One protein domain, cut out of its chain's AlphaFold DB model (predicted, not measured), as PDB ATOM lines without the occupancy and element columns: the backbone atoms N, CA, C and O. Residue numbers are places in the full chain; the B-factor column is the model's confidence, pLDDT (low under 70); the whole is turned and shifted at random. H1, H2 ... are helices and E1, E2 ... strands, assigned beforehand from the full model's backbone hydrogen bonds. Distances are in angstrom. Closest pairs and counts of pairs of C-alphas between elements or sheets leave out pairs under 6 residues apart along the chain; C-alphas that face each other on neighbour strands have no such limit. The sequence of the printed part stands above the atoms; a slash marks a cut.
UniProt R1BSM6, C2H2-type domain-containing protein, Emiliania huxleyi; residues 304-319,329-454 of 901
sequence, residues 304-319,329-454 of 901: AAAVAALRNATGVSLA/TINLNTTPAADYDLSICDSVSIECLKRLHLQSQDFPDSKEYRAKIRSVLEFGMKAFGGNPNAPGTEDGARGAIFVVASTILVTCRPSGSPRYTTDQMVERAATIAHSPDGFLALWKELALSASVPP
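Overview. This is residues 304 to 319 and 329 to 454 of the 901 residues of the protein "C2H2-type domain-containing protein" of Emiliania huxleyi (UniProt R1BSM6). A helical hairpin, H4 and H5, has H6 beside it to make a small up-and-down bundle of three helices, and H7 packs on H5 and H6 at a steep tilt. H1 packs on H7, H2 packs on H5 and H7, and a very short two-stranded sheet, E1 and E2, lies at the end of H5. The printed part has 142 residues, in the order H1 H2 H3 E1 H4 H5 E2 H6 H7, with the two strands antiparallel and the class mostly helix. It is compact, with a radius of gyration of the C-alphas of 14.6 A and a rounded outline of 41 by 35 by 29 A.

Along the chain. H1, residues 304 to 313, is 14.0 A long and begins at C-alpha 304, (-5.538, -27.905, -8.041). H2 is residues 342 to 347, H3 350 to 353 and strand E1 358 to 360. H4, residues 367 to 385, is 23.8 A long and has a kink of 41 degrees near residue 376. H5, residues 394 to 411, is 25.8 A long, and strand E2, residues 412 to 414, follows directly. H6, residues 422 to 434, is 18.5 A long. H7, residues 436 to 449, is 20.1 A long and ends at C-alpha 449, (-4.432, -37.394, -10.664).

Arrangement. H5 and H7 are the hubs, each touching four helices. H4 and H5 form a helical hairpin, opposite ways at a shallow tilt of 23 degrees; their closest C-alphas, of Phe 384 and Gly 396, are 3.8 A apart. H6 touches H5 residues 406 to 411, with the C-alphas of Val 410 and Met 425 closest at 5.1 A. H6 touches H4 residues 369 to 376, closest at the C-alphas of Ile 373 and Ala 429, 5.6 A. H7 touches H5 at a steep tilt of 53 degrees, closest at the C-alphas of Leu 409 and Leu 442, 6.8 A. H1 touches H7, closest at the C-alphas of Val 307 and Ala 441, 5.9 A. H2 touches H5, closest at the C-alphas of Cys 345 and Arg 398, 5.6 A. H3 touches no helix. Across E1 and E2, N 359 and O 413 are within hydrogen-bond range at 2.9 A. Every O i to N i+4 pair is within range in H1, H5, H6 and H7; H4 has 13 of 15, H2 has 0 of 2 but 3 of 3 O i to N i+3 pairs, and H3 is too short for an i+4 pair.

Size, cuts and confidence. The C-alphas of Ala 319 and Asn 389 are the farthest apart, at 44.3 A. Residues 320 to 328 are not printed, and C-alphas 319 and 329 are 12.8 A apart across the cut. Of the links printed whole, none is long. The mean pLDDT of the printed part is 72.5, and low-confidence residues include 304 to 319, 349 to 359 and 447 to 454.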
ATOM      1  N   ALA A 304      -6.420 -28.768  -7.252       39.09
ATOM      2  CA  ALA A 304      -5.538 -27.905  -8.041       39.09
ATOM      3  C   ALA A 304      -5.843 -26.408  -7.824       39.09
ATOM      4  O   ALA A 304      -4.928 -25.603  -7.663       39.09
ATOM      5  N   ALA A 305      -7.122 -26.027  -7.728       38.81
ATOM      6  CA  ALA A 305      -7.531 -24.664  -7.386       38.81
ATOM      7  C   ALA A 305      -7.143 -24.275  -5.946       38.81
ATOM      8  O   ALA A 305      -6.782 -23.124  -5.703       38.81
ATOM      9  N   ALA A 306      -7.170 -25.214  -4.993       39.47
ATOM     10  CA  ALA A 306      -6.676 -24.982  -3.636       39.47
ATOM     11  C   ALA A 306      -5.148 -24.803  -3.606       39.47
ATOM     12  O   ALA A 306      -4.670 -23.890  -2.935       39.47
ATOM     13  N   VAL A 307      -4.392 -25.600  -4.372       41.25
ATOM     14  CA  VAL A 307      -2.937 -25.439  -4.552       41.25
ATOM     15  C   VAL A 307      -2.611 -24.094  -5.213       41.25
ATOM     16  O   VAL A 307      -1.747 -23.373  -4.721       41.25
ATOM     17  N   ALA A 308      -3.337 -23.695  -6.261       41.62
ATOM     18  CA  ALA A 308      -3.176 -22.386  -6.898       41.62
ATOM     19  C   ALA A 308      -3.522 -21.223  -5.947       41.62
ATOM     20  O   ALA A 308      -2.806 -20.226  -5.897       41.62
ATOM     21  N   ALA A 309      -4.580 -21.355  -5.139       38.50
ATOM     22  CA  ALA A 309      -4.941 -20.361  -4.128       38.50
ATOM     23  C   ALA A 309      -3.917 -20.274  -2.983       38.50
ATOM     24  O   ALA A 309      -3.677 -19.180  -2.476       38.50
ATOM     25  N   LEU A 310      -3.298 -21.397  -2.598       40.12
ATOM     26  CA  LEU A 310      -2.171 -21.436  -1.665       40.12
ATOM     27  C   LEU A 310      -0.951 -20.723  -2.260       40.12
ATOM     28  O   LEU A 310      -0.476 -19.784  -1.637       40.12
ATOM     29  N   ARG A 311      -0.518 -21.068  -3.482       42.06
ATOM     30  CA  ARG A 311       0.596 -20.393  -4.184       42.06
ATOM     31  C   ARG A 311       0.394 -18.872  -4.276       42.06
ATOM     32  O   ARG A 311       1.269 -18.104  -3.887       42.06
ATOM     33  N   ASN A 312      -0.807 -18.432  -4.653       39.62
ATOM     34  CA  ASN A 312      -1.163 -17.008  -4.681       39.62
ATOM     35  C   ASN A 312      -1.148 -16.343  -3.287       39.62
ATOM     36  O   ASN A 312      -0.888 -15.146  -3.185       39.62
ATOM     37  N   ALA A 313      -1.434 -17.086  -2.212       33.59
ATOM     38  CA  ALA A 313      -1.403 -16.576  -0.838       33.59
ATOM     39  C   ALA A 313       0.013 -16.555  -0.231       33.59
ATOM     40  O   ALA A 313       0.284 -15.717   0.626       33.59
ATOM     41  N   THR A 314       0.915 -17.433  -0.682       34.78
ATOM     42  CA  THR A 314       2.321 -17.485  -0.243       34.78
ATOM     43  C   THR A 314       3.235 -16.514  -1.001       34.78
ATOM     44  O   THR A 314       4.443 -16.519  -0.775       34.78
ATOM     45  N   GLY A 315       2.683 -15.688  -1.899       33.28
ATOM     46  CA  GLY A 315       3.448 -14.784  -2.768       33.28
ATOM     47  C   GLY A 315       4.081 -15.469  -3.985       33.28
ATOM     48  O   GLY A 315       4.779 -14.815  -4.753       33.28
ATOM     49  N   VAL A 316       3.814 -16.762  -4.194       37.75
ATOM     50  CA  VAL A 316       4.293 -17.545  -5.340       37.75
ATOM     51  C   VAL A 316       3.347 -17.324  -6.525       37.75
ATOM     52  O   VAL A 316       2.559 -18.192  -6.898       37.75
ATOM     53  N   SER A 317       3.419 -16.126  -7.107       30.34
ATOM     54  CA  SER A 317       3.053 -15.930  -8.516       30.34
ATOM     55  C   SER A 317       4.085 -16.714  -9.341       30.34
ATOM     56  O   SER A 317       5.271 -16.635  -9.044       30.34
ATOM     57  N   LEU A 318       3.710 -17.542 -10.313       34.25
ATOM     58  CA  LEU A 318       3.339 -17.064 -11.644       34.25
ATOM     59  C   LEU A 318       2.397 -18.031 -12.384       34.25
ATOM     60  O   LEU A 318       2.210 -19.192 -12.017       34.25
ATOM     61  N   ALA A 319       1.768 -17.523 -13.445       30.75
ATOM     62  CA  ALA A 319       0.806 -18.271 -14.242       30.75
ATOM     63  C   ALA A 319       1.452 -19.458 -14.978       30.75
ATOM     64  O   ALA A 319       2.496 -19.315 -15.610       30.75
ATOM     65  N   THR A 329      12.196 -17.584  -8.941       50.28
ATOM     66  CA  THR A 329      12.157 -18.931  -8.333       50.28
ATOM     67  C   THR A 329      13.407 -19.225  -7.488       50.28
ATOM     68  O   THR A 329      13.346 -19.913  -6.457       50.28
ATOM     69  N   ILE A 330      14.541 -18.607  -7.840       49.31
ATOM     70  CA  ILE A 330      15.791 -18.633  -7.064       49.31
ATOM     71  C   ILE A 330      15.662 -17.874  -5.722       49.31
ATOM     72  O   ILE A 330      16.344 -18.225  -4.760       49.31
ATOM     73  N   ASN A 331      14.680 -16.989  -5.544       57.81
ATOM     74  CA  ASN A 331      14.438 -16.298  -4.266       57.81
ATOM     75  C   ASN A 331      13.454 -17.031  -3.329       57.81
ATOM     76  O   ASN A 331      13.348 -16.690  -2.151       57.81
ATOM     77  N   LEU A 332      12.772 -18.086  -3.798       64.44
ATOM     78  CA  LEU A 332      11.808 -18.838  -2.981       64.44
ATOM     79  C   LEU A 332      12.449 -19.517  -1.759       64.44
ATOM     80  O   LEU A 332      13.346 -20.361  -1.903       64.44
ATOM     81  N   ASN A 333      11.930 -19.208  -0.563       71.81
ATOM     82  CA  ASN A 333      12.289 -19.916   0.663       71.81
ATOM     83  C   ASN A 333      11.749 -21.354   0.620       71.81
ATOM     84  O   ASN A 333      10.560 -21.590   0.421       71.81
ATOM     85  N   THR A 334      12.653 -22.305   0.829       78.69
ATOM     86  CA  THR A 334      12.405 -23.753   0.816       78.69
ATOM     87  C   THR A 334      12.695 -24.406   2.170       78.69
ATOM     88  O   THR A 334      12.511 -25.607   2.324       78.69
ATOM     89  N   THR A 335      13.067 -23.620   3.184       81.88
ATOM     90  CA  THR A 335      13.280 -24.103   4.552       81.88
ATOM     91  C   THR A 335      11.965 -24.022   5.338       81.88
ATOM     92  O   THR A 335      11.445 -22.911   5.498       81.88
ATOM     93  N   PRO A 336      11.418 -25.144   5.846       82.75
ATOM     94  CA  PRO A 336      10.254 -25.123   6.727       82.75
ATOM     95  C   PRO A 336      10.534 -24.363   8.030       82.75
ATOM     96  O   PRO A 336      11.669 -24.321   8.510       82.75
ATOM     97  N   ALA A 337       9.495 -23.766   8.612       74.12
ATOM     98  CA  ALA A 337       9.600 -23.081   9.899       74.12
ATOM     99  C   ALA A 337       9.869 -24.070  11.055       74.12
ATOM    100  O   ALA A 337       9.547 -25.254  10.972       74.12
ATOM    101  N   ALA A 338      10.458 -23.588  12.153       71.50
ATOM    102  CA  ALA A 338      10.813 -24.438  13.297       71.50
ATOM    103  C   ALA A 338       9.589 -25.010  14.046       71.50
ATOM    104  O   ALA A 338       9.712 -26.011  14.745       71.50
ATOM    105  N   ASP A 339       8.425 -24.381  13.890       74.31
ATOM    106  CA  ASP A 339       7.118 -24.751  14.442       74.31
ATOM    107  C   ASP A 339       6.217 -25.496  13.433       74.31
ATOM    108  O   ASP A 339       5.016 -25.648  13.658       74.31
ATOM    109  N   TYR A 340       6.778 -25.971  12.314       81.06
ATOM    110  CA  TYR A 340       6.032 -26.687  11.279       81.06
ATOM    111  C   TYR A 340       5.441 -28.007  11.805       81.06
ATOM    112  O   TYR A 340       6.158 -28.924  12.209       81.06
ATOM    113  N   ASP A 341       4.113 -28.124  11.741       82.62
ATOM    114  CA  ASP A 341       3.360 -29.269  12.255       82.62
ATOM    115  C   ASP A 341       3.514 -30.523  11.370       82.62
ATOM    116  O   ASP A 341       2.826 -30.707  10.361       82.62
ATOM    117  N   LEU A 342       4.411 -31.423  11.785       84.06
ATOM    118  CA  LEU A 342       4.639 -32.722  11.149       84.06
ATOM    119  C   LEU A 342       3.478 -33.720  11.319       84.06
ATOM    120  O   LEU A 342       3.452 -34.717  10.588       84.06
ATOM    121  N   SER A 343       2.494 -33.477  12.200       81.44
ATOM    122  CA  SER A 343       1.323 -34.364  12.353       81.44
ATOM    123  C   SER A 343       0.454 -34.428  11.093       81.44
ATOM    124  O   SER A 343      -0.279 -35.394  10.880       81.44
ATOM    125  N   ILE A 344       0.624 -33.482  10.165       77.06
ATOM    126  CA  ILE A 344       0.031 -33.545   8.825       77.06
ATOM    127  C   ILE A 344       0.383 -34.832   8.064       77.06
ATOM    128  O   ILE A 344      -0.421 -35.322   7.267       77.06
ATOM    129  N   CYS A 345       1.543 -35.434   8.350       81.75
ATOM    130  CA  CYS A 345       1.952 -36.711   7.769       81.75
ATOM    131  C   CYS A 345       1.052 -37.872   8.213       81.75
ATOM    132  O   CYS A 345       1.061 -38.924   7.581       81.75
ATOM    133  N   ASP A 346       0.233 -37.713   9.251       79.00
ATOM    134  CA  ASP A 346      -0.754 -38.711   9.682       79.00
ATOM    135  C   ASP A 346      -1.951 -38.771   8.716       79.00
ATOM    136  O   ASP A 346      -2.601 -39.806   8.597       79.00
ATOM    137  N   SER A 347      -2.173 -37.706   7.932       72.25
ATOM    138  CA  SER A 347      -3.130 -37.682   6.813       72.25
ATOM    139  C   SER A 347      -2.587 -38.326   5.525       72.25
ATOM    140  O   SER A 347      -3.322 -38.458   4.544       72.25
ATOM    141  N   VAL A 348      -1.309 -38.726   5.496       71.94
ATOM    142  CA  VAL A 348      -0.684 -39.409   4.355       71.94
ATOM    143  C   VAL A 348      -0.914 -40.915   4.472       71.94
ATOM    144  O   VAL A 348      -0.258 -41.617   5.244       71.94
ATOM    145  N   SER A 349      -1.855 -41.422   3.672       67.69
ATOM    146  CA  SER A 349      -2.099 -42.859   3.547       67.69
ATOM    147  C   SER A 349      -0.981 -43.531   2.748       67.69
ATOM    148  O   SER A 349      -0.829 -43.307   1.545       67.69
ATOM    149  N   ILE A 350      -0.224 -44.402   3.413       60.72
ATOM    150  CA  ILE A 350       0.838 -45.197   2.784       60.72
ATOM    151  C   ILE A 350       0.236 -46.280   1.864       60.72
ATOM    152  O   ILE A 350       0.821 -46.622   0.840       60.72
ATOM    153  N   GLU A 351      -0.986 -46.739   2.150       58.62
ATOM    154  CA  GLU A 351      -1.773 -47.591   1.248       58.62
ATOM    155  C   GLU A 351      -2.095 -46.912  -0.086       58.62
ATOM    156  O   GLU A 351      -2.130 -47.568  -1.127       58.62
ATOM    157  N   CYS A 352      -2.301 -45.591  -0.079       60.03
ATOM    158  CA  CYS A 352      -2.548 -44.837  -1.303       60.03
ATOM    159  C   CYS A 352      -1.326 -44.890  -2.234       60.03
ATOM    160  O   CYS A 352      -1.487 -45.212  -3.409       60.03
ATOM    161  N   LEU A 353      -0.106 -44.701  -1.703       60.81
ATOM    162  CA  LEU A 353       1.146 -44.774  -2.479       60.81
ATOM    163  C   LEU A 353       1.302 -46.071  -3.275       60.81
ATOM    164  O   LEU A 353       1.764 -46.028  -4.415       60.81
ATOM    165  N   LYS A 354       0.911 -47.209  -2.690       56.03
ATOM    166  CA  LYS A 354       1.009 -48.531  -3.330       56.03
ATOM    167  C   LYS A 354       0.137 -48.648  -4.592       56.03
ATOM    168  O   LYS A 354       0.358 -49.550  -5.392       56.03
ATOM    169  N   ARG A 355      -0.846 -47.753  -4.768       57.94
ATOM    170  CA  ARG A 355      -1.862 -47.786  -5.836       57.94
ATOM    171  C   ARG A 355      -1.702 -46.673  -6.882       57.94
ATOM    172  O   ARG A 355      -2.454 -46.664  -7.848       57.94
ATOM    173  N   LEU A 356      -0.763 -45.735  -6.705       60.16
ATOM    174  CA  LEU A 356      -0.579 -44.615  -7.638       60.16
ATOM    175  C   LEU A 356       0.276 -45.007  -8.851       60.16
ATOM    176  O   LEU A 356       1.404 -45.489  -8.710       60.16
ATOM    177  N   HIS A 357      -0.224 -44.707 -10.050       61.44
ATOM    178  CA  HIS A 357       0.518 -44.874 -11.300       61.44
ATOM    179  C   HIS A 357       1.426 -43.663 -11.547       61.44
ATOM    180  O   HIS A 357       1.023 -42.682 -12.171       61.44
ATOM    181  N   LEU A 358       2.655 -43.734 -11.029       65.69
ATOM    182  CA  LEU A 358       3.634 -42.646 -11.073       65.69
ATOM    183  C   LEU A 358       4.817 -42.931 -12.007       65.69
ATOM    184  O   LEU A 358       5.350 -44.043 -12.046       65.69
ATOM    185  N   GLN A 359       5.283 -41.879 -12.679       65.06
ATOM    186  CA  GLN A 359       6.594 -41.803 -13.322       65.06
ATOM    187  C   GLN A 359       7.512 -40.899 -12.495       65.06
ATOM    188  O   GLN A 359       7.145 -39.768 -12.174       65.06
ATOM    189  N   SER A 360       8.713 -41.381 -12.179       71.12
ATOM    190  CA  SER A 360       9.774 -40.580 -11.564       71.12
ATOM    191  C   SER A 360      10.554 -39.777 -12.619       71.12
ATOM    192  O   SER A 360      10.546 -40.095 -13.812       71.12
ATOM    193  N   GLN A 361      11.228 -38.721 -12.178       72.12
ATOM    194  CA  GLN A 361      12.280 -38.006 -12.903       72.12
ATOM    195  C   GLN A 361      13.417 -37.662 -11.937       72.12
ATOM    196  O   GLN A 361      13.200 -37.594 -10.728       72.12
ATOM    197  N   ASP A 362      14.616 -37.446 -12.467       75.00
ATOM    198  CA  ASP A 362      15.769 -37.050 -11.662       75.00
ATOM    199  C   ASP A 362      15.581 -35.653 -11.039       75.00
ATOM    200  O   ASP A 362      14.803 -34.822 -11.518       75.00
ATOM    201  N   PHE A 363      16.317 -35.384  -9.958       81.06
ATOM    202  CA  PHE A 363      16.468 -34.027  -9.426       81.06
ATOM    203  C   PHE A 363      17.247 -33.144 -10.419       81.06
ATOM    204  O   PHE A 363      18.068 -33.675 -11.167       81.06
ATOM    205  N   PRO A 364      17.077 -31.806 -10.395       78.94
ATOM    206  CA  PRO A 364      17.827 -30.902 -11.268       78.94
ATOM    207  C   PRO A 364      19.346 -31.103 -11.162       78.94
ATOM    208  O   PRO A 364      19.861 -31.423 -10.088       78.94
ATOM    209  N   ASP A 365      20.084 -30.856 -12.246       73.62
ATOM    210  CA  ASP A 365      21.555 -30.893 -12.227       73.62
ATOM    211  C   ASP A 365      22.175 -29.645 -11.574       73.62
ATOM    212  O   ASP A 365      23.278 -29.700 -11.024       73.62
ATOM    213  N   SER A 366      21.467 -28.508 -11.592       79.19
ATOM    214  CA  SER A 366      21.963 -27.263 -10.999       79.19
ATOM    215  C   SER A 366      22.059 -27.361  -9.475       79.19
ATOM    216  O   SER A 366      21.061 -27.565  -8.779       79.19
ATOM    217  N   LYS A 367      23.272 -27.154  -8.946       82.12
ATOM    218  CA  LYS A 367      23.594 -27.242  -7.509       82.12
ATOM    219  C   LYS A 367      22.720 -26.343  -6.631       82.12
ATOM    220  O   LYS A 367      22.419 -26.714  -5.502       82.12
ATOM    221  N   GLU A 368      22.322 -25.183  -7.139       82.81
ATOM    222  CA  GLU A 368      21.505 -24.203  -6.418       82.81
ATOM    223  C   GLU A 368      20.056 -24.684  -6.247       82.81
ATOM    224  O   GLU A 368      19.533 -24.735  -5.133       82.81
ATOM    225  N   TYR A 369      19.443 -25.163  -7.332       80.94
ATOM    226  CA  TYR A 369      18.105 -25.759  -7.303       80.94
ATOM    227  C   TYR A 369      18.089 -27.072  -6.500       80.94
ATOM    228  O   TYR A 369      17.145 -27.315  -5.745       80.94
ATOM    229  N   ARG A 370      19.161 -27.881  -6.563       86.00
ATOM    230  CA  ARG A 370      19.341 -29.043  -5.668       86.00
ATOM    231  C   ARG A 370      19.384 -28.626  -4.204       86.00
ATOM    232  O   ARG A 370      18.667 -29.218  -3.407       86.00
ATOM    233  N   ALA A 371      20.162 -27.604  -3.838       86.19
ATOM    234  CA  ALA A 371      20.258 -27.136  -2.453       86.19
ATOM    235  C   ALA A 371      18.899 -26.660  -1.902       86.19
ATOM    236  O   ALA A 371      18.550 -26.995  -0.769       86.19
ATOM    237  N   LYS A 372      18.101 -25.969  -2.725       84.56
ATOM    238  CA  LYS A 372      16.716 -25.588  -2.405       84.56
ATOM    239  C   LYS A 372      15.818 -26.789  -2.135       84.56
ATOM    240  O   LYS A 372      15.202 -26.862  -1.076       84.56
ATOM    241  N   ILE A 373      15.781 -27.766  -3.039       89.06
ATOM    242  CA  ILE A 373      14.963 -28.973  -2.840       89.06
ATOM    243  C   ILE A 373      15.463 -29.773  -1.622       89.06
ATOM    244  O   ILE A 373      14.661 -30.265  -0.827       89.06
ATOM    245  N   ARG A 374      16.784 -29.849  -1.426       91.81
ATOM    246  CA  ARG A 374      17.419 -30.547  -0.304       91.81
ATOM    247  C   ARG A 374      17.045 -29.950   1.053       91.81
ATOM    248  O   ARG A 374      16.863 -30.722   1.983       91.81
ATOM    249  N   SER A 375      16.870 -28.631   1.175       88.75
ATOM    250  CA  SER A 375      16.512 -27.985   2.452       88.75
ATOM    251  C   SER A 375      15.185 -28.496   3.053       88.75
ATOM    252  O   SER A 375      15.106 -28.739   4.259       88.75
ATOM    253  N   VAL A 376      14.182 -28.782   2.211       90.88
ATOM    254  CA  VAL A 376      12.920 -29.433   2.616       90.88
ATOM    255  C   VAL A 376      13.179 -30.840   3.154       90.88
ATOM    256  O   VAL A 376      12.656 -31.229   4.199       90.88
ATOM    257  N   LEU A 377      14.000 -31.616   2.444       93.44
ATOM    258  CA  LEU A 377      14.323 -32.992   2.823       93.44
ATOM    259  C   LEU A 377      15.159 -33.023   4.113       93.44
ATOM    260  O   LEU A 377      14.911 -33.857   4.978       93.44
ATOM    261  N   GLU A 378      16.092 -32.085   4.290       92.88
ATOM    262  CA  GLU A 378      16.903 -31.927   5.502       92.88
ATOM    263  C   GLU A 378      16.056 -31.649   6.748       92.88
ATOM    264  O   GLU A 378      16.369 -32.182   7.812       92.88
ATOM    265  N   PHE A 379      14.967 -30.881   6.640       93.31
ATOM    266  CA  PHE A 379      14.033 -30.674   7.752       93.31
ATOM    267  C   PHE A 379      13.405 -31.998   8.220       93.31
ATOM    268  O   PHE A 379      13.489 -32.348   9.400       93.31
ATOM    269  N   GLY A 380      12.859 -32.788   7.289       92.75
ATOM    270  CA  GLY A 380      12.315 -34.112   7.606       92.75
ATOM    271  C   GLY A 380      13.381 -35.093   8.107       92.75
ATOM    272  O   GLY A 380      13.134 -35.842   9.051       92.75
ATOM    273  N   MET A 381      14.594 -35.045   7.543       94.19
ATOM    274  CA  MET A 381      15.734 -35.850   7.994       94.19
ATOM    275  C   MET A 381      16.186 -35.480   9.412       94.19
ATOM    276  O   MET A 381      16.571 -36.376  10.160       94.19
ATOM    277  N   LYS A 382      16.105 -34.207   9.820       94.44
ATOM    278  CA  LYS A 382      16.424 -33.766  11.191       94.44
ATOM    279  C   LYS A 382      15.422 -34.304  12.214       94.44
ATOM    280  O   LYS A 382      15.846 -34.749  13.279       94.44
ATOM    281  N   ALA A 383      14.133 -34.359  11.875       92.44
ATOM    282  CA  ALA A 383      13.133 -35.041  12.701       92.44
ATOM    283  C   ALA A 383      13.352 -36.567  12.729       92.44
ATOM    284  O   ALA A 383      13.350 -37.174  13.796       92.44
ATOM    285  N   PHE A 384      13.604 -37.181  11.568       92.94
ATOM    286  CA  PHE A 384      13.784 -38.629  11.417       92.94
ATOM    287  C   PHE A 384      15.046 -39.167  12.105       92.94
ATOM    288  O   PHE A 384      14.978 -40.155  12.829       92.94
ATOM    289  N   GLY A 385      16.191 -38.529  11.873       92.56
ATOM    290  CA  GLY A 385      17.524 -39.033  12.209       92.56
ATOM    291  C   GLY A 385      18.400 -38.046  12.978       92.56
ATOM    292  O   GLY A 385      19.602 -38.272  13.090       92.56
ATOM    293  N   GLY A 386      17.855 -36.963  13.543       92.25
ATOM    294  CA  GLY A 386      18.643 -35.977  14.301       92.25
ATOM    295  C   GLY A 386      19.458 -36.571  15.462       92.25
ATOM    296  O   GLY A 386      20.468 -36.002  15.867       92.25
ATOM    297  N   ASN A 387      19.071 -37.749  15.964       93.44
ATOM    298  CA  ASN A 387      19.899 -38.608  16.812       93.44
ATOM    299  C   ASN A 387      19.537 -40.101  16.607       93.44
ATOM    300  O   ASN A 387      18.441 -40.385  16.120       93.44
ATOM    301  N   PRO A 388      20.380 -41.067  17.024       89.56
ATOM    302  CA  PRO A 388      20.125 -42.500  16.820       89.56
ATOM    303  C   PRO A 388      18.923 -43.113  17.568       89.56
ATOM    304  O   PRO A 388      18.646 -44.294  17.370       89.56
ATOM    305  N   ASN A 389      18.196 -42.367  18.407       89.31
ATOM    306  CA  ASN A 389      16.911 -42.816  18.965       89.31
ATOM    307  C   ASN A 389      15.698 -42.180  18.257       89.31
ATOM    308  O   ASN A 389      14.576 -42.646  18.452       89.31
ATOM    309  N   ALA A 390      15.900 -41.146  17.430       90.88
ATOM    310  CA  ALA A 390      14.821 -40.424  16.754       90.88
ATOM    311  C   ALA A 390      13.927 -41.324  15.871       90.88
ATOM    312  O   ALA A 390      12.712 -41.198  15.988       90.88
ATOM    313  N   PRO A 391      14.436 -42.316  15.105       88.38
ATOM    314  CA  PRO A 391      13.578 -43.212  14.316       88.38
ATOM    315  C   PRO A 391      12.605 -44.069  15.140       88.38
ATOM    316  O   PRO A 391      11.672 -44.639  14.575       88.38
ATOM    317  N   GLY A 392      12.818 -44.179  16.457       84.31
ATOM    318  CA  GLY A 392      11.918 -44.842  17.400       84.31
ATOM    319  C   GLY A 392      10.745 -43.978  17.878       84.31
ATOM    320  O   GLY A 392       9.826 -44.516  18.492       84.31
ATOM    321  N   THR A 393      10.753 -42.667  17.614       89.81
ATOM    322  CA  THR A 393       9.718 -41.728  18.074       89.81
ATOM    323  C   THR A 393       8.629 -41.502  17.023       89.81
ATOM    324  O   THR A 393       8.810 -41.754  15.830       89.81
ATOM    325  N   GLU A 394       7.479 -40.993  17.467       88.88
ATOM    326  CA  GLU A 394       6.359 -40.643  16.589       88.88
ATOM    327  C   GLU A 394       6.748 -39.550  15.576       88.88
ATOM    328  O   GLU A 394       6.497 -39.691  14.378       88.88
ATOM    329  N   ASP A 395       7.450 -38.508  16.030       87.69
ATOM    330  CA  ASP A 395       7.925 -37.420  15.167       87.69
ATOM    331  C   ASP A 395       9.045 -37.863  14.221       87.69
ATOM    332  O   ASP A 395       9.104 -37.392  13.085       87.69
ATOM    333  N   GLY A 396       9.876 -38.832  14.618       89.06
ATOM    334  CA  GLY A 396      10.833 -39.457  13.710       89.06
ATOM    335  C   GLY A 396      10.150 -40.261  12.602       89.06
ATOM    336  O   GLY A 396      10.551 -40.181  11.438       89.06
ATOM    337  N   ALA A 397       9.059 -40.962  12.925       86.88
ATOM    338  CA  ALA A 397       8.234 -41.647  11.933       86.88
ATOM    339  C   ALA A 397       7.525 -40.674  10.980       86.88
ATOM    340  O   ALA A 397       7.487 -40.917   9.771       86.88
ATOM    341  N   ARG A 398       7.002 -39.556  11.501       89.19
ATOM    342  CA  ARG A 398       6.452 -38.464  10.681       89.19
ATOM    343  C   ARG A 398       7.527 -37.852   9.784       89.19
ATOM    344  O   ARG A 398       7.279 -37.691   8.595       89.19
ATOM    345  N   GLY A 399       8.728 -37.605  10.310       91.25
ATOM    346  CA  GLY A 399       9.885 -37.112   9.557       91.25
ATOM    347  C   GLY A 399      10.263 -38.017   8.383       91.25
ATOM    348  O   GLY A 399      10.399 -37.536   7.261       91.25
ATOM    349  N   ALA A 400      10.339 -39.335   8.594       88.69
ATOM    350  CA  ALA A 400      10.612 -40.294   7.519       88.69
ATOM    351  C   ALA A 400       9.561 -40.222   6.396       88.69
ATOM    352  O   ALA A 400       9.900 -40.149   5.211       88.69
ATOM    353  N   ILE A 401       8.277 -40.196   6.771       86.19
ATOM    354  CA  ILE A 401       7.153 -40.095   5.830       86.19
ATOM    355  C   ILE A 401       7.181 -38.750   5.100       86.19
ATOM    356  O   ILE A 401       6.982 -38.726   3.887       86.19
ATOM    357  N   PHE A 402       7.502 -37.657   5.794       90.62
ATOM    358  CA  PHE A 402       7.669 -36.331   5.207       90.62
ATOM    359  C   PHE A 402       8.759 -36.319   4.131       90.62
ATOM    360  O   PHE A 402       8.522 -35.784   3.050       90.62
ATOM    361  N   VAL A 403       9.920 -36.945   4.368       91.25
ATOM    362  CA  VAL A 403      11.009 -37.016   3.372       91.25
ATOM    363  C   VAL A 403      10.589 -37.827   2.143       91.25
ATOM    364  O   VAL A 403      10.769 -37.359   1.016       91.25
ATOM    365  N   VAL A 404       9.992 -39.013   2.327       86.75
ATOM    366  CA  VAL A 404       9.528 -39.849   1.200       86.75
ATOM    367  C   VAL A 404       8.431 -39.140   0.407       86.75
ATOM    368  O   VAL A 404       8.522 -39.046  -0.818       86.75
ATOM    369  N   ALA A 405       7.416 -38.604   1.087       86.69
ATOM    370  CA  ALA A 405       6.307 -37.910   0.447       86.69
ATOM    371  C   ALA A 405       6.776 -36.636  -0.267       86.69
ATOM    372  O   ALA A 405       6.434 -36.445  -1.427       86.69
ATOM    373  N   SER A 406       7.616 -35.809   0.363       90.56
ATOM    374  CA  SER A 406       8.156 -34.592  -0.262       90.56
ATOM    375  C   SER A 406       9.001 -34.903  -1.495       90.56
ATOM    376  O   SER A 406       8.887 -34.208  -2.500       90.56
ATOM    377  N   THR A 407       9.786 -35.985  -1.457       88.12
ATOM    378  CA  THR A 407      10.516 -36.475  -2.637       88.12
ATOM    379  C   THR A 407       9.545 -36.790  -3.769       88.12
ATOM    380  O   THR A 407       9.675 -36.237  -4.854       88.12
ATOM    381  N   ILE A 408       8.527 -37.611  -3.498       85.00
ATOM    382  CA  ILE A 408       7.505 -37.997  -4.479       85.00
ATOM    383  C   ILE A 408       6.765 -36.764  -5.028       85.00
ATOM    384  O   ILE A 408       6.571 -36.660  -6.233       85.00
ATOM    385  N   LEU A 409       6.412 -35.791  -4.187       85.69
ATOM    386  CA  LEU A 409       5.712 -34.572  -4.610       85.69
ATOM    387  C   LEU A 409       6.542 -33.642  -5.503       85.69
ATOM    388  O   LEU A 409       5.952 -32.849  -6.242       85.69
ATOM    389  N   VAL A 410       7.872 -33.723  -5.418       85.56
ATOM    390  CA  VAL A 410       8.819 -32.925  -6.210       85.56
ATOM    391  C   VAL A 410       9.289 -33.672  -7.463       85.56
ATOM    392  O   VAL A 410       9.439 -33.042  -8.505       85.56
ATOM    393  N   THR A 411       9.509 -34.990  -7.397       80.88
ATOM    394  CA  THR A 411      10.160 -35.774  -8.467       80.88
ATOM    395  C   THR A 411       9.267 -36.803  -9.157       80.88
ATOM    396  O   THR A 411       9.702 -37.423 -10.125       80.88
ATOM    397  N   CYS A 412       8.035 -37.022  -8.695       78.25
ATOM    398  CA  CYS A 412       7.113 -37.988  -9.293       78.25
ATOM    399  C   CYS A 412       5.831 -37.312  -9.784       78.25
ATOM    400  O   CYS A 412       5.272 -36.435  -9.130       78.25
ATOM    401  N   ARG A 413       5.345 -37.769 -10.936       73.25
ATOM    402  CA  ARG A 413       4.156 -37.244 -11.621       73.25
ATOM    403  C   ARG A 413       3.243 -38.392 -12.078       73.25
ATOM    404  O   ARG A 413       3.741 -39.513 -12.225       73.25
ATOM    405  N   PRO A 414       1.945 -38.158 -12.337       70.88
ATOM    406  CA  PRO A 414       1.062 -39.166 -12.926       70.88
ATOM    407  C   PRO A 414       1.614 -39.715 -14.248       70.88
ATOM    408  O   PRO A 414       2.174 -38.967 -15.056       70.88
ATOM    409  N   SER A 415       1.457 -41.013 -14.495       62.44
ATOM    410  CA  SER A 415       1.877 -41.635 -15.756       62.44
ATOM    411  C   SER A 415       1.213 -40.972 -16.967       62.44
ATOM    412  O   SER A 415      -0.002 -40.808 -16.995       62.44
ATOM    413  N   GLY A 416       2.017 -40.593 -17.966       57.09
ATOM    414  CA  GLY A 416       1.550 -39.875 -19.161       57.09
ATOM    415  C   GLY A 416       1.469 -38.348 -19.017       57.09
ATOM    416  O   GLY A 416       1.194 -37.670 -20.000       57.09
ATOM    417  N   SER A 417       1.740 -37.782 -17.835       60.41
ATOM    418  CA  SER A 417       1.837 -36.323 -17.662       60.41
ATOM    419  C   SER A 417       3.227 -35.772 -18.054       60.41
ATOM    420  O   SER A 417       4.228 -36.499 -17.948       60.41
ATOM    421  N   PRO A 418       3.323 -34.501 -18.503       64.31
ATOM    422  CA  PRO A 418       4.593 -33.876 -18.876       64.31
ATOM    423  C   PRO A 418       5.551 -33.758 -17.683       64.31
ATOM    424  O   PRO A 418       5.125 -33.604 -16.538       64.31
ATOM    425  N   ARG A 419       6.862 -33.821 -17.956       68.00
ATOM    426  CA  ARG A 419       7.912 -33.663 -16.934       68.00
ATOM    427  C   ARG A 419       7.793 -32.300 -16.244       68.00
ATOM    428  O   ARG A 419       7.544 -31.300 -16.911       68.00
ATOM    429  N   TYR A 420       8.031 -32.257 -14.934       73.50
ATOM    430  CA  TYR A 420       8.136 -30.985 -14.219       73.50
ATOM    431  C   TYR A 420       9.397 -30.240 -14.653       73.50
ATOM    432  O   TYR A 420      10.461 -30.857 -14.778       73.50
ATOM    433  N   THR A 421       9.288 -28.924 -14.840       77.12
ATOM    434  CA  THR A 421      10.455 -28.053 -15.024       77.12
ATOM    435  C   THR A 421      11.221 -27.894 -13.707       77.12
ATOM    436  O   THR A 421      10.667 -28.066 -12.619       77.12
ATOM    437  N   THR A 422      12.498 -27.523 -13.793       74.75
ATOM    438  CA  THR A 422      13.350 -27.226 -12.629       74.75
ATOM    439  C   THR A 422      12.709 -26.205 -11.674       74.75
ATOM    440  O   THR A 422      12.752 -26.389 -10.455       74.75
ATOM    441  N   ASP A 423      12.045 -25.187 -12.223       73.88
ATOM    442  CA  ASP A 423      11.277 -24.192 -11.470       73.88
ATOM    443  C   ASP A 423      10.083 -24.805 -10.738       73.88
ATOM    444  O   ASP A 423       9.965 -24.654  -9.524       73.88
ATOM    445  N   GLN A 424       9.251 -25.592 -11.431       75.38
ATOM    446  CA  GLN A 424       8.102 -26.278 -10.827       75.38
ATOM    447  C   GLN A 424       8.518 -27.222  -9.687       75.38
ATOM    448  O   GLN A 424       7.781 -27.378  -8.710       75.38
ATOM    449  N   MET A 425       9.699 -27.843  -9.777       81.50
ATOM    450  CA  MET A 425      10.256 -28.676  -8.704       81.50
ATOM    451  C   MET A 425      10.611 -27.841  -7.459       81.50
ATOM    452  O   MET A 425      10.304 -28.254  -6.337       81.50
ATOM    453  N   VAL A 426      11.189 -26.647  -7.635       79.62
ATOM    454  CA  VAL A 426      11.477 -25.713  -6.529       79.62
ATOM    455  C   VAL A 426      10.212 -25.042  -5.985       79.62
ATOM    456  O   VAL A 426      10.087 -24.907  -4.771       79.62
ATOM    457  N   GLU A 427       9.232 -24.697  -6.820       75.25
ATOM    458  CA  GLU A 427       7.919 -24.205  -6.375       75.25
ATOM    459  C   GLU A 427       7.180 -25.243  -5.522       75.25
ATOM    460  O   GLU A 427       6.579 -24.902  -4.499       75.25
ATOM    461  N   ARG A 428       7.229 -26.525  -5.916       84.69
ATOM    462  CA  ARG A 428       6.678 -27.643  -5.134       84.69
ATOM    463  C   ARG A 428       7.397 -27.768  -3.789       84.69
ATOM    464  O   ARG A 428       6.724 -27.817  -2.763       84.69
ATOM    465  N   ALA A 429       8.730 -27.708  -3.776       86.06
ATOM    466  CA  ALA A 429       9.521 -27.676  -2.543       86.06
ATOM    467  C   ALA A 429       9.153 -26.479  -1.636       86.06
ATOM    468  O   ALA A 429       8.919 -26.658  -0.442       86.06
ATOM    469  N   ALA A 430       9.009 -25.273  -2.192       75.19
ATOM    470  CA  ALA A 430       8.630 -24.070  -1.445       75.19
ATOM    471  C   ALA A 430       7.190 -24.146  -0.902       75.19
ATOM    472  O   ALA A 430       6.927 -23.754   0.234       75.19
ATOM    473  N   THR A 431       6.263 -24.714  -1.679       74.44
ATOM    474  CA  THR A 431       4.868 -24.949  -1.259       74.44
ATOM    475  C   THR A 431       4.798 -25.916  -0.072       74.44
ATOM    476  O   THR A 431       4.028 -25.682   0.861       74.44
ATOM    477  N   ILE A 432       5.618 -26.976  -0.086       84.94
ATOM    478  CA  ILE A 432       5.764 -27.913   1.038       84.94
ATOM    479  C   ILE A 432       6.335 -27.185   2.258       84.94
ATOM    480  O   ILE A 432       5.775 -27.301   3.346       84.94
ATOM    481  N   ALA A 433       7.413 -26.414   2.080       80.56
ATOM    482  CA  ALA A 433       8.096 -25.715   3.165       80.56
ATOM    483  C   ALA A 433       7.230 -24.665   3.864       80.56
ATOM    484  O   ALA A 433       7.286 -24.527   5.085       80.56
ATOM    485  N   HIS A 434       6.420 -23.930   3.102       74.38
ATOM    486  CA  HIS A 434       5.655 -22.812   3.639       74.38
ATOM    487  C   HIS A 434       4.535 -23.252   4.594       74.38
ATOM    488  O   HIS A 434       4.222 -22.525   5.533       74.38
ATOM    489  N   SER A 435       3.893 -24.407   4.367       69.31
ATOM    490  CA  SER A 435       2.821 -24.864   5.263       69.31
ATOM    491  C   SER A 435       2.519 -26.368   5.184       69.31
ATOM    492  O   SER A 435       2.556 -26.942   4.088       69.31
ATOM    493  N   PRO A 436       2.088 -26.985   6.303       72.50
ATOM    494  CA  PRO A 436       1.506 -28.327   6.316       72.50
ATOM    495  C   PRO A 436       0.333 -28.482   5.332       72.50
ATOM    496  O   PRO A 436       0.230 -29.476   4.613       72.50
ATOM    497  N   ASP A 437      -0.535 -27.471   5.224       65.50
ATOM    498  CA  ASP A 437      -1.661 -27.498   4.282       65.50
ATOM    499  C   ASP A 437      -1.215 -27.521   2.816       65.50
ATOM    500  O   ASP A 437      -1.854 -28.189   2.004       65.50
ATOM    501  N   GLY A 438      -0.124 -26.825   2.475       66.56
ATOM    502  CA  GLY A 438       0.489 -26.855   1.146       66.56
ATOM    503  C   GLY A 438       0.994 -28.249   0.779       66.56
ATOM    504  O   GLY A 438       0.685 -28.751  -0.304       66.56
ATOM    505  N   PHE A 439       1.681 -28.911   1.713       79.44
ATOM    506  CA  PHE A 439       2.091 -30.310   1.580       79.44
ATOM    507  C   PHE A 439       0.888 -31.249   1.357       79.44
ATOM    508  O   PHE A 439       0.872 -32.013   0.389       79.44
ATOM    509  N   LEU A 440      -0.163 -31.157   2.185       75.00
ATOM    510  CA  LEU A 440      -1.346 -32.019   2.044       75.00
ATOM    511  C   LEU A 440      -2.166 -31.714   0.776       75.00
ATOM    512  O   LEU A 440      -2.769 -32.622   0.200       75.00
ATOM    513  N   ALA A 441      -2.198 -30.461   0.319       69.44
ATOM    514  CA  ALA A 441      -2.876 -30.081  -0.918       69.44
ATOM    515  C   ALA A 441      -2.180 -30.689  -2.149       69.44
ATOM    516  O   ALA A 441      -2.850 -31.319  -2.972       69.44
ATOM    517  N   LEU A 442      -0.845 -30.598  -2.222       73.81
ATOM    518  CA  LEU A 442      -0.045 -31.266  -3.257       73.81
ATOM    519  C   LEU A 442      -0.198 -32.796  -3.204       73.81
ATOM    520  O   LEU A 442      -0.299 -33.440  -4.248       73.81
ATOM    521  N   TRP A 443      -0.280 -33.378  -2.003       79.12
ATOM    522  CA  TRP A 443      -0.559 -34.806  -1.832       79.12
ATOM    523  C   TRP A 443      -1.892 -35.235  -2.438       79.12
ATOM    524  O   TRP A 443      -1.947 -36.213  -3.182       79.12
ATOM    525  N   LYS A 444      -2.967 -34.494  -2.154       71.12
ATOM    526  CA  LYS A 444      -4.300 -34.786  -2.699       71.12
ATOM    527  C   LYS A 444      -4.356 -34.579  -4.216       71.12
ATOM    528  O   LYS A 444      -4.950 -35.407  -4.902       71.12
ATOM    529  N   GLU A 445      -3.708 -33.536  -4.744       72.56
ATOM    530  CA  GLU A 445      -3.550 -33.313  -6.191       72.56
ATOM    531  C   GLU A 445      -2.898 -34.529  -6.870       72.56
ATOM    532  O   GLU A 445      -3.464 -35.081  -7.820       72.56
ATOM    533  N   LEU A 446      -1.750 -34.988  -6.357       74.25
ATOM    534  CA  LEU A 446      -1.023 -36.127  -6.921       74.25
ATOM    535  C   LEU A 446      -1.810 -37.438  -6.785       74.25
ATOM    536  O   LEU A 446      -1.922 -38.188  -7.751       74.25
ATOM    537  N   ALA A 447      -2.383 -37.706  -5.611       68.88
ATOM    538  CA  ALA A 447      -3.133 -38.932  -5.357       68.88
ATOM    539  C   ALA A 447      -4.363 -39.056  -6.268       68.88
ATOM    540  O   ALA A 447      -4.596 -40.117  -6.840       68.88
ATOM    541  N   LEU A 448      -5.127 -37.972  -6.450       67.25
ATOM    542  CA  LEU A 448      -6.292 -37.975  -7.336       67.25
ATOM    543  C   LEU A 448      -5.873 -38.126  -8.803       67.25
ATOM    544  O   LEU A 448      -6.423 -38.973  -9.503       67.25
ATOM    545  N   SER A 449      -4.876 -37.364  -9.261       64.50
ATOM    546  CA  SER A 449      -4.432 -37.394 -10.664       64.50
ATOM    547  C   SER A 449      -3.733 -38.700 -11.070       64.50
ATOM    548  O   SER A 449      -3.880 -39.122 -12.212       64.50
ATOM    549  N   ALA A 450      -3.039 -39.380 -10.151       61.62
ATOM    550  CA  ALA A 450      -2.378 -40.668 -10.400       61.62
ATOM    551  C   ALA A 450      -3.229 -41.912 -10.057       61.62
ATOM    552  O   ALA A 450      -2.745 -43.037 -10.204       61.62
ATOM    553  N   SER A 451      -4.474 -41.728  -9.591       56.12
ATOM    554  CA  SER A 451      -5.430 -42.816  -9.317       56.12
ATOM    555  C   SER A 451      -6.226 -43.286 -10.540       56.12
ATOM    556  O   SER A 451      -6.838 -44.352 -10.499       56.12
ATOM    557  N   VAL A 452      -6.224 -42.508 -11.625       50.78
ATOM    558  CA  VAL A 452      -6.912 -42.851 -12.875       50.78
ATOM    559  C   VAL A 452      -5.930 -43.615 -13.771       50.78
ATOM    560  O   VAL A 452      -4.845 -43.092 -14.036       50.78
ATOM    561  N   PRO A 453      -6.259 -44.830 -14.253       42.94
ATOM    562  CA  PRO A 453      -5.441 -45.507 -15.255       42.94
ATOM    563  C   PRO A 453      -5.334 -44.625 -16.507       42.94
ATOM    564  O   PRO A 453      -6.358 -44.082 -16.929       42.94
ATOM    565  N   PRO A 454      -4.146 -44.467 -17.119       40.78
ATOM    566  CA  PRO A 454      -4.022 -43.655 -18.321       40.78
ATOM    567  C   PRO A 454      -4.919 -44.228 -19.420       40.78
ATOM    568  O   PRO A 454      -4.809 -45.404 -19.776       40.78
TER     569      PRO A 454